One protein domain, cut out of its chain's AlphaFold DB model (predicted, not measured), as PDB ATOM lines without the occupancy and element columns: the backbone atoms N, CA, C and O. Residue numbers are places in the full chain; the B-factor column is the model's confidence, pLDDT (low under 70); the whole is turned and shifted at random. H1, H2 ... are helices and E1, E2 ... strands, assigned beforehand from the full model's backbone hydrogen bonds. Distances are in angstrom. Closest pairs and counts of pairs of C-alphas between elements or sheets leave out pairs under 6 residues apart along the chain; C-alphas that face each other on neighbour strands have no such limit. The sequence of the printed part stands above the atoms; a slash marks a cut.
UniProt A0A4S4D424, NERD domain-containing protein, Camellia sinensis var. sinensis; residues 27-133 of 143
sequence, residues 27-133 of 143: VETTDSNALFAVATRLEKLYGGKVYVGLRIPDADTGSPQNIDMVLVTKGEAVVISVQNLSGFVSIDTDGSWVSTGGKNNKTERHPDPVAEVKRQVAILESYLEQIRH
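This is residues 27 to 133 of the 143 residues of the protein "NERD domain-containing protein" of Camellia sinensis var. sinensis (UniProt A0A4S4D424). A strongly twisted sheet of three strands, E1 E2 E3, sits between two helices, H1 over one face and H2 over the other, as three layers; a second small sheet, E4 E5 E6, forms a separate head beyond the first end of H2. The 107 printed residues hold two named helices and six named strands in the order H1 E1 E2 E3 E4 E5 E6 H2, class mixed. Each sheet is antiparallel, in the order E1 - E2 - E3 and E4 - E5 - E6. The whole is only just loose, close to compact, with a radius of gyration of the C-alphas of 16.0 A and spans of 51 by 38 by 22 A.

Find C-alpha 49 at (-43.343, 0.963, -55.400); there E1, residues 49 to 57, begins and runs 21.4 A. E2, residues 64 to 72, runs 20.8 A, and E3 is residues 77 to 80. H1, residues 30 to 46, begins at (-58.392, -12.855, -45.551) and runs 24.5 A. E4 is residues 88 to 91, E5 97 to 100 and E6 107 to 110. H2, residues 113 to 131, runs 26.6 A to (-27.574, 4.407, -44.884).

E1 E2 E3 is a meander, each strand the antiparallel neighbour of the one before: look for N 51 and O 70, 2.9 A, and N 71 and O 78, 2.9 A. E1 bends by 72 degrees at residue 53, E2 likewise at 68. H1 is on this sheet at a height of 9.1 A, its closest C-alphas to E1 being Glu 43 and Lys 49, 5.7 A. H2 is on the opposite face, with Val 79 and Val 121 the closest C-alphas of E3 and H2, 6.4 A. E4 E5 E6 is a meander too, with N 90 and O 98 at 2.9 A and N 99 and O 108 at 2.9 A; H2 is not on it. Every O i to N i+4 pair is within hydrogen-bond range in H2, 12 of 13 in H1.

The farthest C-alphas, of Asn 105 and His 133, are 51.3 A apart. The printed part has no cut and no long link. Look for pLDDT under 70 at residues 27 to 33, 102 to 105 and 131 to 133.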
ATOM      1  N   VAL A  27     -61.651 -16.047 -52.756       45.91
ATOM      2  CA  VAL A  27     -62.069 -15.800 -51.368       45.91
ATOM      3  C   VAL A  27     -61.505 -16.882 -50.447       45.91
ATOM      4  O   VAL A  27     -62.252 -17.695 -49.915       45.91
ATOM      5  N   GLU A  28     -60.190 -16.874 -50.210       41.84
ATOM      6  CA  GLU A  28     -59.582 -17.585 -49.074       41.84
ATOM      7  C   GLU A  28     -58.187 -17.021 -48.716       41.84
ATOM      8  O   GLU A  28     -57.335 -16.857 -49.582       41.84
ATOM      9  N   THR A  29     -57.942 -16.759 -47.416       43.91
ATOM     10  CA  THR A  29     -56.765 -16.100 -46.762       43.91
ATOM     11  C   THR A  29     -56.855 -14.571 -46.546       43.91
ATOM     12  O   THR A  29     -56.148 -13.762 -47.138       43.91
ATOM     13  N   THR A  30     -57.740 -14.178 -45.623       57.75
ATOM     14  CA  THR A  30     -58.392 -12.855 -45.551       57.75
ATOM     15  C   THR A  30     -57.509 -11.626 -45.270       57.75
ATOM     16  O   THR A  30     -57.657 -10.630 -45.974       57.75
ATOM     17  N   ASP A  31     -56.605 -11.646 -44.283       56.56
ATOM     18  CA  ASP A  31     -55.984 -10.392 -43.795       56.56
ATOM     19  C   ASP A  31     -54.714  -9.997 -44.573       56.56
ATOM     20  O   ASP A  31     -54.579  -8.861 -45.034       56.56
ATOM     21  N   SER A  32     -53.785 -10.937 -44.782       58.44
ATOM     22  CA  SER A  32     -52.539 -10.666 -45.519       58.44
ATOM     23  C   SER A  32     -52.808 -10.288 -46.978       58.44
ATOM     24  O   SER A  32     -52.194  -9.353 -47.495       58.44
ATOM     25  N   ASN A  33     -53.755 -10.963 -47.641       67.19
ATOM     26  CA  ASN A  33     -54.112 -10.650 -49.026       67.19
ATOM     27  C   ASN A  33     -54.743  -9.258 -49.151       67.19
ATOM     28  O   ASN A  33     -54.492  -8.580 -50.145       67.19
ATOM     29  N   ALA A  34     -55.493  -8.793 -48.145       77.00
ATOM     30  CA  ALA A  34     -56.050  -7.443 -48.143       77.00
ATOM     31  C   ALA A  34     -54.943  -6.371 -48.143       77.00
ATOM     32  O   ALA A  34     -54.994  -5.447 -48.956       77.00
ATOM     33  N   LEU A  35     -53.898  -6.530 -47.319       80.38
ATOM     34  CA  LEU A  35     -52.739  -5.624 -47.312       80.38
ATOM     35  C   LEU A  35     -52.019  -5.605 -48.673       80.38
ATOM     36  O   LEU A  35     -51.759  -4.531 -49.215       80.38
ATOM     37  N   PHE A  36     -51.744  -6.769 -49.271       83.44
ATOM     38  CA  PHE A  36     -51.091  -6.834 -50.587       83.44
ATOM     39  C   PHE A  36     -51.978  -6.308 -51.733       83.44
ATOM     40  O   PHE A  36     -51.471  -5.677 -52.666       83.44
ATOM     41  N   ALA A  37     -53.299  -6.493 -51.659       85.62
ATOM     42  CA  ALA A  37     -54.245  -5.922 -52.615       85.62
ATOM     43  C   ALA A  37     -54.299  -4.387 -52.517       85.62
ATOM     44  O   ALA A  37     -54.262  -3.706 -53.545       85.62
ATOM     45  N   VAL A  38     -54.315  -3.831 -51.299       85.25
ATOM     46  CA  VAL A  38     -54.220  -2.381 -51.059       85.25
ATOM     47  C   VAL A  38     -52.891  -1.833 -51.583       85.25
ATOM     48  O   VAL A  38     -52.904  -0.872 -52.350       85.25
ATOM     49  N   ALA A  39     -51.763  -2.481 -51.280       87.81
ATOM     50  CA  ALA A  39     -50.450  -2.096 -51.802       87.81
ATOM     51  C   ALA A  39     -50.413  -2.073 -53.344       87.81
ATOM     52  O   ALA A  39     -49.959  -1.101 -53.947       87.81
ATOM     53  N   THR A  40     -50.979  -3.094 -53.995       86.56
ATOM     54  CA  THR A  40     -51.078  -3.170 -55.465       86.56
ATOM     55  C   THR A  40     -51.949  -2.048 -56.045       86.56
ATOM     56  O   THR A  40     -51.622  -1.478 -57.089       86.56
ATOM     57  N   ARG A  41     -53.052  -1.687 -55.373       85.81
ATOM     58  CA  ARG A  41     -53.900  -0.544 -55.762       85.81
ATOM     59  C   ARG A  41     -53.163   0.789 -55.580       85.81
ATOM     60  O   ARG A  41     -53.237   1.633 -56.468       85.81
ATOM     61  N   LEU A  42     -52.410   0.962 -54.493       85.75
ATOM     62  CA  LEU A  42     -51.589   2.153 -54.241       85.75
ATOM     63  C   LEU A  42     -50.486   2.335 -55.300       85.75
ATOM     64  O   LEU A  42     -50.320   3.446 -55.801       85.75
ATOM     65  N   GLU A  43     -49.797   1.261 -55.713       87.94
ATOM     66  CA  GLU A  43     -48.834   1.321 -56.826       87.94
ATOM     67  C   GLU A  43     -49.487   1.785 -58.138       87.94
ATOM     68  O   GLU A  43     -48.941   2.659 -58.816       87.94
ATOM     69  N   LYS A  44     -50.663   1.227 -58.481       85.81
ATOM     70  CA  LYS A  44     -51.438   1.596 -59.681       85.81
ATOM     71  C   LYS A  44     -51.907   3.058 -59.653       85.81
ATOM     72  O   LYS A  44     -51.919   3.698 -60.701       85.81
ATOM     73  N   LEU A  45     -52.320   3.570 -58.489       82.62
ATOM     74  CA  LEU A  45     -52.908   4.909 -58.340       82.62
ATOM     75  C   LEU A  45     -51.865   6.030 -58.300       82.62
ATOM     76  O   LEU A  45     -52.027   7.034 -58.990       82.62
ATOM     77  N   TYR A  46     -50.815   5.875 -57.491       79.75
ATOM     78  CA  TYR A  46     -49.855   6.951 -57.221       79.75
ATOM     79  C   TYR A  46     -48.580   6.875 -58.069       79.75
ATOM     80  O   TYR A  46     -47.839   7.853 -58.135       79.75
ATOM     81  N   GLY A  47     -48.327   5.748 -58.744       83.19
ATOM     82  CA  GLY A  47     -47.154   5.566 -59.597       83.19
ATOM     83  C   GLY A  47     -45.862   5.453 -58.786       83.19
ATOM     84  O   GLY A  47     -45.117   6.419 -58.623       83.19
ATOM     85  N   GLY A  48     -45.564   4.249 -58.304       88.50
ATOM     86  CA  GLY A  48     -44.400   4.013 -57.454       88.50
ATOM     87  C   GLY A  48     -44.181   2.541 -57.128       88.50
ATOM     88  O   GLY A  48     -44.592   1.654 -57.880       88.50
ATOM     89  N   LYS A  49     -43.525   2.292 -55.997       91.19
ATOM     90  CA  LYS A  49     -43.343   0.963 -55.400       91.19
ATOM     91  C   LYS A  49     -43.841   0.983 -53.961       91.19
ATOM     92  O   LYS A  49     -43.498   1.905 -53.226       91.19
ATOM     93  N   VAL A  50     -44.625  -0.016 -53.560       92.56
ATOM     94  CA  VAL A  50     -45.093  -0.155 -52.173       92.56
ATOM     95  C   VAL A  50     -44.375  -1.319 -51.505       92.56
ATOM     96  O   VAL A  50     -44.429  -2.454 -51.970       92.56
ATOM     97  N   TYR A  51     -43.720  -1.028 -50.388       89.31
ATOM     98  CA  TYR A  51     -43.090  -2.010 -49.514       89.31
ATOM     99  C   TYR A  51     -44.031  -2.282 -48.343       89.31
ATOM    100  O   TYR A  51     -44.491  -1.334 -47.715       89.31
ATOM    101  N   VAL A  52     -44.327  -3.550 -48.054       90.19
ATOM    102  CA  VAL A  52     -45.275  -3.967 -47.005       90.19
ATOM    103  C   VAL A  52     -44.519  -4.704 -45.897       90.19
ATOM    104  O   VAL A  52     -43.650  -5.522 -46.201       90.19
ATOM    105  N   GLY A  53     -44.847  -4.437 -44.630       87.69
ATOM    106  CA  GLY A  53     -44.262  -5.118 -43.469       87.69
ATOM    107  C   GLY A  53     -42.772  -4.826 -43.266       87.69
ATOM    108  O   GLY A  53     -41.985  -5.735 -42.994       87.69
ATOM    109  N   LEU A  54     -42.361  -3.568 -43.440       87.81
ATOM    110  CA  LEU A  54     -40.962  -3.161 -43.344       87.81
ATOM    111  C   LEU A  54     -40.508  -3.133 -41.878       87.81
ATOM    112  O   LEU A  54     -41.042  -2.379 -41.069       87.81
ATOM    113  N   ARG A  55     -39.493  -3.932 -41.536       88.12
ATOM    114  CA  ARG A  55     -38.949  -4.021 -40.174       88.12
ATOM    115  C   ARG A  55     -37.640  -3.242 -40.048       88.12
ATOM    116  O   ARG A  55     -36.637  -3.633 -40.642       88.12
ATOM    117  N   ILE A  56     -37.649  -2.170 -39.261       83.56
ATOM    118  CA  ILE A  56     -36.552  -1.194 -39.138       83.56
ATOM    119  C   ILE A  56     -35.988  -1.212 -37.711       83.56
ATOM    120  O   ILE A  56     -36.772  -1.244 -36.763       83.56
ATOM    121  N   PRO A  57     -34.659  -1.181 -37.503       81.06
ATOM    122  CA  PRO A  57     -34.093  -0.982 -36.171       81.06
ATOM    123  C   PRO A  57     -34.387   0.433 -35.643       81.06
ATOM    124  O   PRO A  57     -34.001   1.425 -36.256       81.06
ATOM    125  N   ASP A  58     -35.029   0.522 -34.479       80.38
ATOM    126  CA  ASP A  58     -35.127   1.758 -33.697       80.38
ATOM    127  C   ASP A  58     -33.829   1.939 -32.896       80.38
ATOM    128  O   ASP A  58     -33.512   1.120 -32.028       80.38
ATOM    129  N   ALA A  59     -33.064   2.985 -33.204       71.38
ATOM    130  CA  ALA A  59     -31.809   3.273 -32.514       71.38
ATOM    131  C   ALA A  59     -32.022   3.785 -31.076       71.38
ATOM    132  O   ALA A  59     -31.154   3.575 -30.231       71.38
ATOM    133  N   ASP A  60     -33.174   4.402 -30.790       74.25
ATOM    134  CA  ASP A  60     -33.461   5.038 -29.502       74.25
ATOM    135  C   ASP A  60     -34.016   4.033 -28.483       74.25
ATOM    136  O   ASP A  60     -33.684   4.090 -27.299       74.25
ATOM    137  N   THR A  61     -34.844   3.081 -28.933       75.50
ATOM    138  CA  THR A  61     -35.407   2.030 -28.057       75.50
ATOM    139  C   THR A  61     -34.677   0.688 -28.133       75.50
ATOM    140  O   THR A  61     -34.909  -0.180 -27.291       75.50
ATOM    141  N   GLY A  62     -33.823   0.475 -29.141       73.00
ATOM    142  CA  GLY A  62     -33.140  -0.802 -29.389       73.00
ATOM    143  C   GLY A  62     -34.069  -1.947 -29.827       73.00
ATOM    144  O   GLY A  62     -33.627  -3.091 -29.946       73.00
ATOM    145  N   SER A  63     -35.354  -1.659 -30.067       79.19
ATOM    146  CA  SER A  63     -36.378  -2.627 -30.477       79.19
ATOM    147  C   SER A  63     -36.802  -2.385 -31.930       79.19
ATOM    148  O   SER A  63     -37.157  -1.261 -32.267       79.19
ATOM    149  N   PRO A  64     -36.784  -3.386 -32.831       80.12
ATOM    150  CA  PRO A  64     -37.193  -3.146 -34.212       80.12
ATOM    151  C   PRO A  64     -38.664  -2.723 -34.315       80.12
ATOM    152  O   PRO A  64     -39.532  -3.450 -33.829       80.12
ATOM    153  N   GLN A  65     -38.938  -1.607 -34.994       84.19
ATOM    154  CA  GLN A  65     -40.293  -1.208 -35.377       84.19
ATOM    155  C   GLN A  65     -40.738  -1.962 -36.629       84.19
ATOM    156  O   GLN A  65     -39.927  -2.261 -37.508       84.19
ATOM    157  N   ASN A  66     -42.040  -2.221 -36.728       87.12
ATOM    158  CA  ASN A  66     -42.679  -2.684 -37.954       87.12
ATOM    159  C   ASN A  66     -43.496  -1.523 -38.532       87.12
ATOM    160  O   ASN A  66     -44.317  -0.946 -37.823       87.12
ATOM    161  N   ILE A  67     -43.266  -1.201 -39.800       87.81
ATOM    162  CA  ILE A  67     -44.052  -0.242 -40.576       87.81
ATOM    163  C   ILE A  67     -44.932  -1.031 -41.545       87.81
ATOM    164  O   ILE A  67     -44.427  -1.857 -42.310       87.81
ATOM    165  N   ASP A  68     -46.241  -0.773 -41.520       87.38
ATOM    166  CA  ASP A  68     -47.215  -1.572 -42.268       87.38
ATOM    167  C   ASP A  68     -47.025  -1.422 -43.780       87.38
ATOM    168  O   ASP A  68     -46.883  -2.432 -44.474       87.38
ATOM    169  N   MET A  69     -46.947  -0.185 -44.294       90.69
ATOM    170  CA  MET A  69     -46.539   0.077 -45.679       90.69
ATOM    171  C   MET A  69     -45.693   1.346 -45.846       90.69
ATOM    172  O   MET A  69     -45.870   2.342 -45.147       90.69
ATOM    173  N   VAL A  70     -44.819   1.335 -46.856       90.56
ATOM    174  CA  VAL A  70     -44.118   2.518 -47.373       90.56
ATOM    175  C   VAL A  70     -44.306   2.597 -48.888       90.56
ATOM    176  O   VAL A  70     -43.813   1.740 -49.621       90.56
ATOM    177  N   LEU A  71     -45.002   3.629 -49.368       91.00
ATOM    178  CA  LEU A  71     -45.107   3.964 -50.791       91.00
ATOM    179  C   LEU A  71     -43.942   4.881 -51.177       91.00
ATOM    180  O   LEU A  71     -43.835   5.987 -50.661       91.00
ATOM    181  N   VAL A  72     -43.098   4.451 -52.110       90.00
ATOM    182  CA  VAL A  72     -41.980   5.238 -52.649       90.00
ATOM    183  C   VAL A  72     -42.301   5.679 -54.074       90.00
ATOM    184  O   VAL A  72     -42.581   4.850 -54.946       90.00
ATOM    185  N   THR A  73     -42.239   6.986 -54.320       88.19
ATOM    186  CA  THR A  73     -42.429   7.616 -55.635       88.19
ATOM    187  C   THR A  73     -41.131   8.316 -56.074       88.19
ATOM    188  O   THR A  73     -40.064   8.131 -55.481       88.19
ATOM    189  N   LYS A  74     -41.161   9.105 -57.156       82.88
ATOM    190  CA  LYS A  74     -39.983   9.862 -57.609       82.88
ATOM    191  C   LYS A  74     -39.753  11.109 -56.749       82.88
ATOM    192  O   LYS A  74     -40.181  12.196 -57.119       82.88
ATOM    193  N   GLY A  75     -38.996  10.940 -55.667       78.19
ATOM    194  CA  GLY A  75     -38.517  12.029 -54.803       78.19
ATOM    195  C   GLY A  75     -39.219  12.135 -53.451       78.19
ATOM    196  O   GLY A  75     -38.880  13.026 -52.676       78.19
ATOM    197  N   GLU A  76     -40.164  11.237 -53.169       83.94
ATOM    198  CA  GLU A  76     -40.928  11.193 -51.924       83.94
ATOM    199  C   GLU A  76     -41.126   9.734 -51.487       83.94
ATOM    200  O   GLU A  76     -41.206   8.818 -52.312       83.94
ATOM    201  N   ALA A  77     -41.236   9.522 -50.179       86.31
ATOM    202  CA  ALA A  77     -41.672   8.264 -49.590       86.31
ATOM    203  C   ALA A  77     -42.729   8.560 -48.523       86.31
ATOM    204  O   ALA A  77     -42.549   9.481 -47.729       86.31
ATOM    205  N   VAL A  78     -43.813   7.790 -48.527       87.62
ATOM    206  CA  VAL A  78     -45.007   7.959 -47.696       87.62
ATOM    207  C   VAL A  78     -45.156   6.740 -46.795       87.62
ATOM    208  O   VAL A  78     -45.270   5.618 -47.289       87.62
ATOM    209  N   VAL A  79     -45.172   6.960 -45.482       88.56
ATOM    210  CA  VAL A  79     -45.419   5.925 -44.466       88.56
ATOM    211  C   VAL A  79     -46.914   5.817 -44.198       88.56
ATOM    212  O   VAL A  79     -47.554   6.823 -43.909       88.56
ATOM    213  N   ILE A  80     -47.447   4.599 -44.257       87.31
ATOM    214  CA  ILE A  80     -48.856   4.281 -44.020       87.31
ATOM    215  C   ILE A  80     -48.908   3.225 -42.913       87.31
ATOM    216  O   ILE A  80     -48.260   2.183 -43.029       87.31
ATOM    217  N   SER A  81     -49.690   3.480 -41.860       85.62
ATOM    218  CA  SER A  81     -50.033   2.472 -40.851       85.62
ATOM    219  C   SER A  81     -51.473   2.005 -41.041       85.62
ATOM    220  O   SER A  81     -52.336   2.796 -41.420       85.62
ATOM    221  N   VAL A  82     -51.736   0.721 -40.797       83.69
ATOM    222  CA  VAL A  82     -53.043   0.093 -41.008       83.69
ATOM    223  C   VAL A  82     -53.616  -0.370 -39.672       83.69
ATOM    224  O   VAL A  82     -53.145  -1.330 -39.069       83.69
ATOM    225  N   GLN A  83     -54.677   0.298 -39.220       81.69
ATOM    226  CA  GLN A  83     -55.354  -0.019 -37.963       81.69
ATOM    227  C   GLN A  83     -56.542  -0.963 -38.201       81.69
ATOM    228  O   GLN A  83     -57.500  -0.609 -38.886       81.69
ATOM    229  N   ASN A  84     -56.510  -2.158 -37.603       79.19
ATOM    230  CA  ASN A  84     -57.627  -3.108 -37.642       79.19
ATOM    231  C   ASN A  84     -58.612  -2.815 -36.495       79.19
ATOM    232  O   ASN A  84     -58.455  -3.321 -35.383       79.19
ATOM    233  N   LEU A  85     -59.594  -1.950 -36.761       82.69
ATOM    234  CA  LEU A  85     -60.580  -1.461 -35.786       82.69
ATOM    235  C   LEU A  85     -61.980  -2.011 -36.082       82.69
ATOM    236  O   LEU A  85     -62.299  -2.328 -37.227       82.69
ATOM    237  N   SER A  86     -62.846  -2.101 -35.064       79.44
ATOM    238  CA  SER A  86     -64.198  -2.657 -35.232       79.44
ATOM    239  C   SER A  86     -65.274  -1.903 -34.446       79.44
ATOM    240  O   SER A  86     -65.135  -1.644 -33.254       79.44
ATOM    241  N   GLY A  87     -66.389  -1.605 -35.115       85.38
ATOM    242  CA  GLY A  87     -67.466  -0.773 -34.574       85.38
ATOM    243  C   GLY A  87     -67.324   0.694 -34.987       85.38
ATOM    244  O   GLY A  87     -66.724   1.010 -36.014       85.38
ATOM    245  N   PHE A  88     -67.905   1.596 -34.201       86.06
ATOM    246  CA  PHE A  88     -67.826   3.035 -34.432       86.06
ATOM    247  C   PHE A  88     -66.497   3.580 -33.913       86.06
ATOM    248  O   PHE A  88     -66.218   3.486 -32.718       86.06
ATOM    249  N   VAL A  89     -65.696   4.158 -34.811       87.50
ATOM    250  CA  VAL A  89     -64.443   4.846 -34.476       87.50
ATOM    251  C   VAL A  89     -64.710   6.341 -34.301       87.50
ATOM    252  O   VAL A  89     -65.354   6.968 -35.142       87.50
ATOM    253  N   SER A  90     -64.197   6.916 -33.218       89.12
ATOM    254  CA  SER A  90     -64.211   8.354 -32.934       89.12
ATOM    255  C   SER A  90     -62.865   8.806 -32.374       89.12
ATOM    256  O   SER A  90     -62.136   7.998 -31.806       89.12
ATOM    257  N   ILE A  91     -62.547  10.093 -32.488       90.31
ATOM    258  CA  ILE A  91     -61.321  10.681 -31.929       90.31
ATOM    259  C   ILE A  91     -61.664  11.328 -30.582       90.31
ATOM    260  O   ILE A  91     -62.620  12.102 -30.501       90.31
ATOM    261  N   ASP A  92     -60.920  10.991 -29.530       90.19
ATOM    262  CA  ASP A  92     -61.056  11.592 -28.200       90.19
ATOM    263  C   ASP A  92     -60.315  12.941 -28.118       90.19
ATOM    264  O   ASP A  92     -59.524  13.328 -28.978       90.19
ATOM    265  N   THR A  93     -60.566  13.669 -27.039       90.00
ATOM    266  CA  THR A  93     -59.995  14.981 -26.713       90.00
ATOM    267  C   THR A  93     -58.465  15.007 -26.592       90.00
ATOM    268  O   THR A  93     -57.874  16.074 -26.740       90.00
ATOM    269  N   ASP A  94     -57.825  13.860 -26.353       88.06
ATOM    270  CA  ASP A  94     -56.367  13.684 -26.302       88.06
ATOM    271  C   ASP A  94     -55.752  13.213 -27.639       88.06
ATOM    272  O   ASP A  94     -54.545  12.990 -27.713       88.06
ATOM    273  N   GLY A  95     -56.563  13.073 -28.696       86.25
ATOM    274  CA  GLY A  95     -56.151  12.554 -30.004       86.25
ATOM    275  C   GLY A  95     -56.163  11.026 -30.117       86.25
ATOM    276  O   GLY A  95     -56.004  10.506 -31.221       86.25
ATOM    277  N   SER A  96     -56.397  10.295 -29.021       88.75
ATOM    278  CA  SER A  96     -56.554   8.838 -29.061       88.75
ATOM    279  C   SER A  96     -57.787   8.433 -29.870       88.75
ATOM    280  O   SER A  96     -58.781   9.160 -29.953       88.75
ATOM    281  N   TRP A  97     -57.730   7.263 -30.502       90.19
ATOM    282  CA  TRP A  97     -58.862   6.718 -31.244       90.19
ATOM    283  C   TRP A  97     -59.649   5.758 -30.354       90.19
ATOM    284  O   TRP A  97     -59.097   4.869 -29.707       90.19
ATOM    285  N   VAL A  98     -60.964   5.939 -30.332       89.44
ATOM    286  CA  VAL A  98     -61.908   5.198 -29.499       89.44
ATOM    287  C   VAL A  98     -62.798   4.373 -30.413       89.44
ATOM    288  O   VAL A  98     -63.519   4.932 -31.236       89.44
ATOM    289  N   SER A  99     -62.768   3.052 -30.265       87.50
ATOM    290  CA  SER A  99     -63.603   2.120 -31.025       87.50
ATOM    291  C   SER A  99     -64.687   1.544 -30.113       87.50
ATOM    292  O   SER A  99     -64.377   0.976 -29.068       87.50
ATOM    293  N   THR A 100     -65.967   1.729 -30.450       85.88
ATOM    294  CA  THR A 100     -67.109   1.296 -29.619       85.88
ATOM    295  C   THR A 100     -68.094   0.450 -30.421       85.88
ATOM    296  O   THR A 100     -68.445   0.783 -31.550       85.88
ATOM    297  N   GLY A 101     -68.594  -0.634 -29.819       72.88
ATOM    298  CA  GLY A 101     -69.557  -1.537 -30.469       72.88
ATOM    299  C   GLY A 101     -68.912  -2.655 -31.297       72.88
ATOM    300  O   GLY A 101     -69.579  -3.261 -32.131       72.88
ATOM    301  N   GLY A 102     -67.626  -2.938 -31.065       69.94
ATOM    302  CA  GLY A 102     -66.953  -4.129 -31.582       69.94
ATOM    303  C   GLY A 102     -67.492  -5.434 -30.974       69.94
ATOM    304  O   GLY A 102     -68.461  -5.450 -30.212       69.94
ATOM    305  N   LYS A 103     -66.817  -6.553 -31.265       63.78
ATOM    306  CA  LYS A 103     -67.275  -7.947 -31.035       63.78
ATOM    307  C   LYS A 103     -67.782  -8.292 -29.616       63.78
ATOM    308  O   LYS A 103     -68.502  -9.271 -29.460       63.78
ATOM    309  N   ASN A 104     -67.418  -7.499 -28.602       66.69
ATOM    310  CA  ASN A 104     -67.790  -7.677 -27.190       66.69
ATOM    311  C   ASN A 104     -68.580  -6.492 -26.589       66.69
ATOM    312  O   ASN A 104     -68.680  -6.394 -25.366       66.69
ATOM    313  N   ASN A 105     -69.066  -5.548 -27.406       68.00
ATOM    314  CA  ASN A 105     -69.659  -4.274 -26.966       68.00
ATOM    315  C   ASN A 105     -68.762  -3.424 -26.036       68.00
ATOM    316  O   ASN A 105     -69.240  -2.518 -25.352       68.00
ATOM    317  N   LYS A 106     -67.454  -3.707 -26.004       77.38
ATOM    318  CA  LYS A 106     -66.468  -2.912 -25.271       77.38
ATOM    319  C   LYS A 106     -66.111  -1.647 -26.047       77.38
ATOM    320  O   LYS A 106     -66.208  -1.606 -27.273       77.38
ATOM    321  N   THR A 107     -65.670  -0.650 -25.293       84.12
ATOM    322  CA  THR A 107     -64.943   0.504 -25.808       84.12
ATOM    323  C   THR A 107     -63.452   0.203 -25.714       84.12
ATOM    324  O   THR A 107     -62.939  -0.051 -24.624       84.12
ATOM    325  N   GLU A 108     -62.775   0.206 -26.854       86.25
ATOM    326  CA  GLU A 108     -61.331   0.016 -26.978       86.25
ATOM    327  C   GLU A 108     -60.680   1.371 -27.283       86.25
ATOM    328  O   GLU A 108     -61.250   2.200 -27.996       86.25
ATOM    329  N   ARG A 109     -59.517   1.631 -26.678       87.31
ATOM    330  CA  ARG A 109     -58.739   2.861 -26.874       87.31
ATOM    331  C   ARG A 109     -57.406   2.521 -27.519       87.31
ATOM    332  O   ARG A 109     -56.683   1.658 -27.027       87.31
ATOM    333  N   HIS A 110     -57.089   3.247 -28.579       86.88
ATOM    334  CA  HIS A 110     -55.878   3.123 -29.374       86.88
ATOM    335  C   HIS A 110     -55.107   4.450 -29.280       86.88
ATOM    336  O   HIS A 110     -55.751   5.502 -29.244       86.88
ATOM    337  N   PRO A 111     -53.762   4.443 -29.216       87.38
ATOM    338  CA  PRO A 111     -52.962   5.672 -29.233       87.38
ATOM    339  C   PRO A 111     -53.287   6.554 -30.448       87.38
ATOM    340  O   PRO A 111     -53.808   6.045 -31.436       87.38
ATOM    341  N   ASP A 112     -52.945   7.846 -30.399       87.25
ATOM    342  CA  ASP A 112     -53.035   8.723 -31.578       87.25
ATOM    343  C   ASP A 112     -52.198   8.128 -32.735       87.25
ATOM    344  O   ASP A 112     -50.961   8.117 -32.654       87.25
ATOM    345  N   PRO A 113     -52.829   7.638 -33.820       84.75
ATOM    346  CA  PRO A 113     -52.101   7.022 -34.919       84.75
ATOM    347  C   PRO A 113     -51.318   8.060 -35.729       84.75
ATOM    348  O   PRO A 113     -50.340   7.705 -36.380       84.75
ATOM    349  N   VAL A 114     -51.682   9.347 -35.669       86.94
ATOM    350  CA  VAL A 114     -50.923  10.423 -36.316       86.94
ATOM    351  C   VAL A 114     -49.607  10.659 -35.574       86.94
ATOM    352  O   VAL A 114     -48.577  10.862 -36.219       86.94
ATOM    353  N   ALA A 115     -49.610  10.614 -34.239       88.19
ATOM    354  CA  ALA A 115     -48.386  10.671 -33.441       88.19
ATOM    355  C   ALA A 115     -47.485   9.448 -33.688       88.19
ATOM    356  O   ALA A 115     -46.284   9.619 -33.907       88.19
ATOM    357  N   GLU A 116     -48.053   8.239 -33.725       87.06
ATOM    358  CA  GLU A 116     -47.279   7.015 -33.969       87.06
ATOM    359  C   GLU A 116     -46.698   6.974 -35.393       87.06
ATOM    360  O   GLU A 116     -45.500   6.751 -35.555       87.06
ATOM    361  N   VAL A 117     -47.478   7.305 -36.434       89.31
ATOM    362  CA  VAL A 117     -46.961   7.391 -37.815       89.31
ATOM    363  C   VAL A 117     -45.870   8.458 -37.941       89.31
ATOM    364  O   VAL A 117     -44.855   8.210 -38.586       89.31
ATOM    365  N   LYS A 118     -46.003   9.623 -37.288       89.38
ATOM    366  CA  LYS A 118     -44.931  10.641 -37.267       89.38
ATOM    367  C   LYS A 118     -43.644  10.120 -36.626       89.38
ATOM    368  O   LYS A 118     -42.562  10.407 -37.133       89.38
ATOM    369  N   ARG A 119     -43.747   9.336 -35.549       89.19
ATOM    370  CA  ARG A 119     -42.591   8.669 -34.936       89.19
ATOM    371  C   ARG A 119     -41.969   7.647 -35.892       89.19
ATOM    372  O   ARG A 119     -40.753   7.649 -36.061       89.19
ATOM    373  N   GLN A 120     -42.780   6.820 -36.551       88.75
ATOM    374  CA  GLN A 120     -42.301   5.848 -37.541       88.75
ATOM    375  C   GLN A 120     -41.616   6.520 -38.738       88.75
ATOM    376  O   GLN A 120     -40.590   6.024 -39.198       88.75
ATOM    377  N   VAL A 121     -42.119   7.673 -39.198       90.31
ATOM    378  CA  VAL A 121     -41.453   8.502 -40.218       90.31
ATOM    379  C   VAL A 121     -40.087   8.967 -39.726       90.31
ATOM    380  O   VAL A 121     -39.114   8.737 -40.428       90.31
ATOM    381  N   ALA A 122     -39.981   9.540 -38.523       89.81
ATOM    382  CA  ALA A 122     -38.696  10.003 -37.988       89.81
ATOM    383  C   ALA A 122     -37.669   8.859 -37.827       89.81
ATOM    384  O   ALA A 122     -36.480   9.046 -38.086       89.81
ATOM    385  N   ILE A 123     -38.122   7.656 -37.453       88.44
ATOM    386  CA  ILE A 123     -37.276   6.453 -37.376       88.44
ATOM    387  C   ILE A 123     -36.843   5.995 -38.776       88.44
ATOM    388  O   ILE A 123     -35.666   5.700 -38.976       88.44
ATOM    389  N   LEU A 124     -37.755   5.964 -39.754       87.38
ATOM    390  CA  LEU A 124     -37.436   5.642 -41.150       87.38
ATOM    391  C   LEU A 124     -36.481   6.677 -41.765       87.38
ATOM    392  O   LEU A 124     -35.553   6.286 -42.465       87.38
ATOM    393  N   GLU A 125     -36.679   7.968 -41.492       87.06
ATOM    394  CA  GLU A 125     -35.791   9.057 -41.908       87.06
ATOM    395  C   GLU A 125     -34.399   8.883 -41.301       87.06
ATOM    396  O   GLU A 125     -33.438   8.821 -42.057       87.06
ATOM    397  N   SER A 126     -34.279   8.699 -39.981       85.12
ATOM    398  CA  SER A 126     -32.994   8.468 -39.299       85.12
ATOM    399  C   SER A 126     -32.280   7.204 -39.796       85.12
ATOM    400  O   SER A 126     -31.081   7.229 -40.083       85.12
ATOM    401  N   TYR A 127     -33.008   6.096 -39.959       82.56
ATOM    402  CA  TYR A 127     -32.461   4.850 -40.494       82.56
ATOM    403  C   TYR A 127     -31.985   5.011 -41.938       82.56
ATOM    404  O   TYR A 127     -30.891   4.561 -42.290       82.56
ATOM    405  N   LEU A 128     -32.784   5.680 -42.774       80.56
ATOM    406  CA  LEU A 128     -32.365   5.985 -44.129       80.56
ATOM    407  C   LEU A 128     -31.181   6.943 -44.115       80.56
ATOM    408  O   LEU A 128     -30.233   6.623 -44.799       80.56
ATOM    409  N   GLU A 129     -31.131   8.006 -43.311       82.44
ATOM    410  CA  GLU A 129     -29.966   8.903 -43.184       82.44
ATOM    411  C   GLU A 129     -28.670   8.175 -42.795       82.44
ATOM    412  O   GLU A 129     -27.629   8.436 -43.399       82.44
ATOM    413  N   GLN A 130     -28.734   7.196 -41.888       74.31
ATOM    414  CA  GLN A 130     -27.588   6.346 -41.529       74.31
ATOM    415  C   GLN A 130     -27.058   5.516 -42.716       74.31
ATOM    416  O   GLN A 130     -25.853   5.302 -42.835       74.31
ATOM    417  N   ILE A 131     -27.939   5.073 -43.618       69.50
ATOM    418  CA  ILE A 131     -27.574   4.407 -44.884       69.50
ATOM    419  C   ILE A 131     -27.180   5.445 -45.954       69.50
ATOM    420  O   ILE A 131     -26.300   5.224 -46.790       69.50
ATOM    421  N   ARG A 132     -27.830   6.607 -45.926       62.22
ATOM    422  CA  ARG A 132     -27.874   7.660 -46.941       62.22
ATOM    423  C   ARG A 132     -26.780   8.695 -46.693       62.22
ATOM    424  O   ARG A 132     -26.971   9.901 -46.820       62.22
ATOM    425  N   HIS A 133     -25.556   8.183 -46.642       56.69
ATOM    426  CA  HIS A 133     -24.448   8.904 -47.261       56.69
ATOM    427  C   HIS A 133     -24.655   9.101 -48.798       56.69
ATOM    428  O   HIS A 133     -23.792   9.708 -49.430       56.69
TER     429      HIS A 133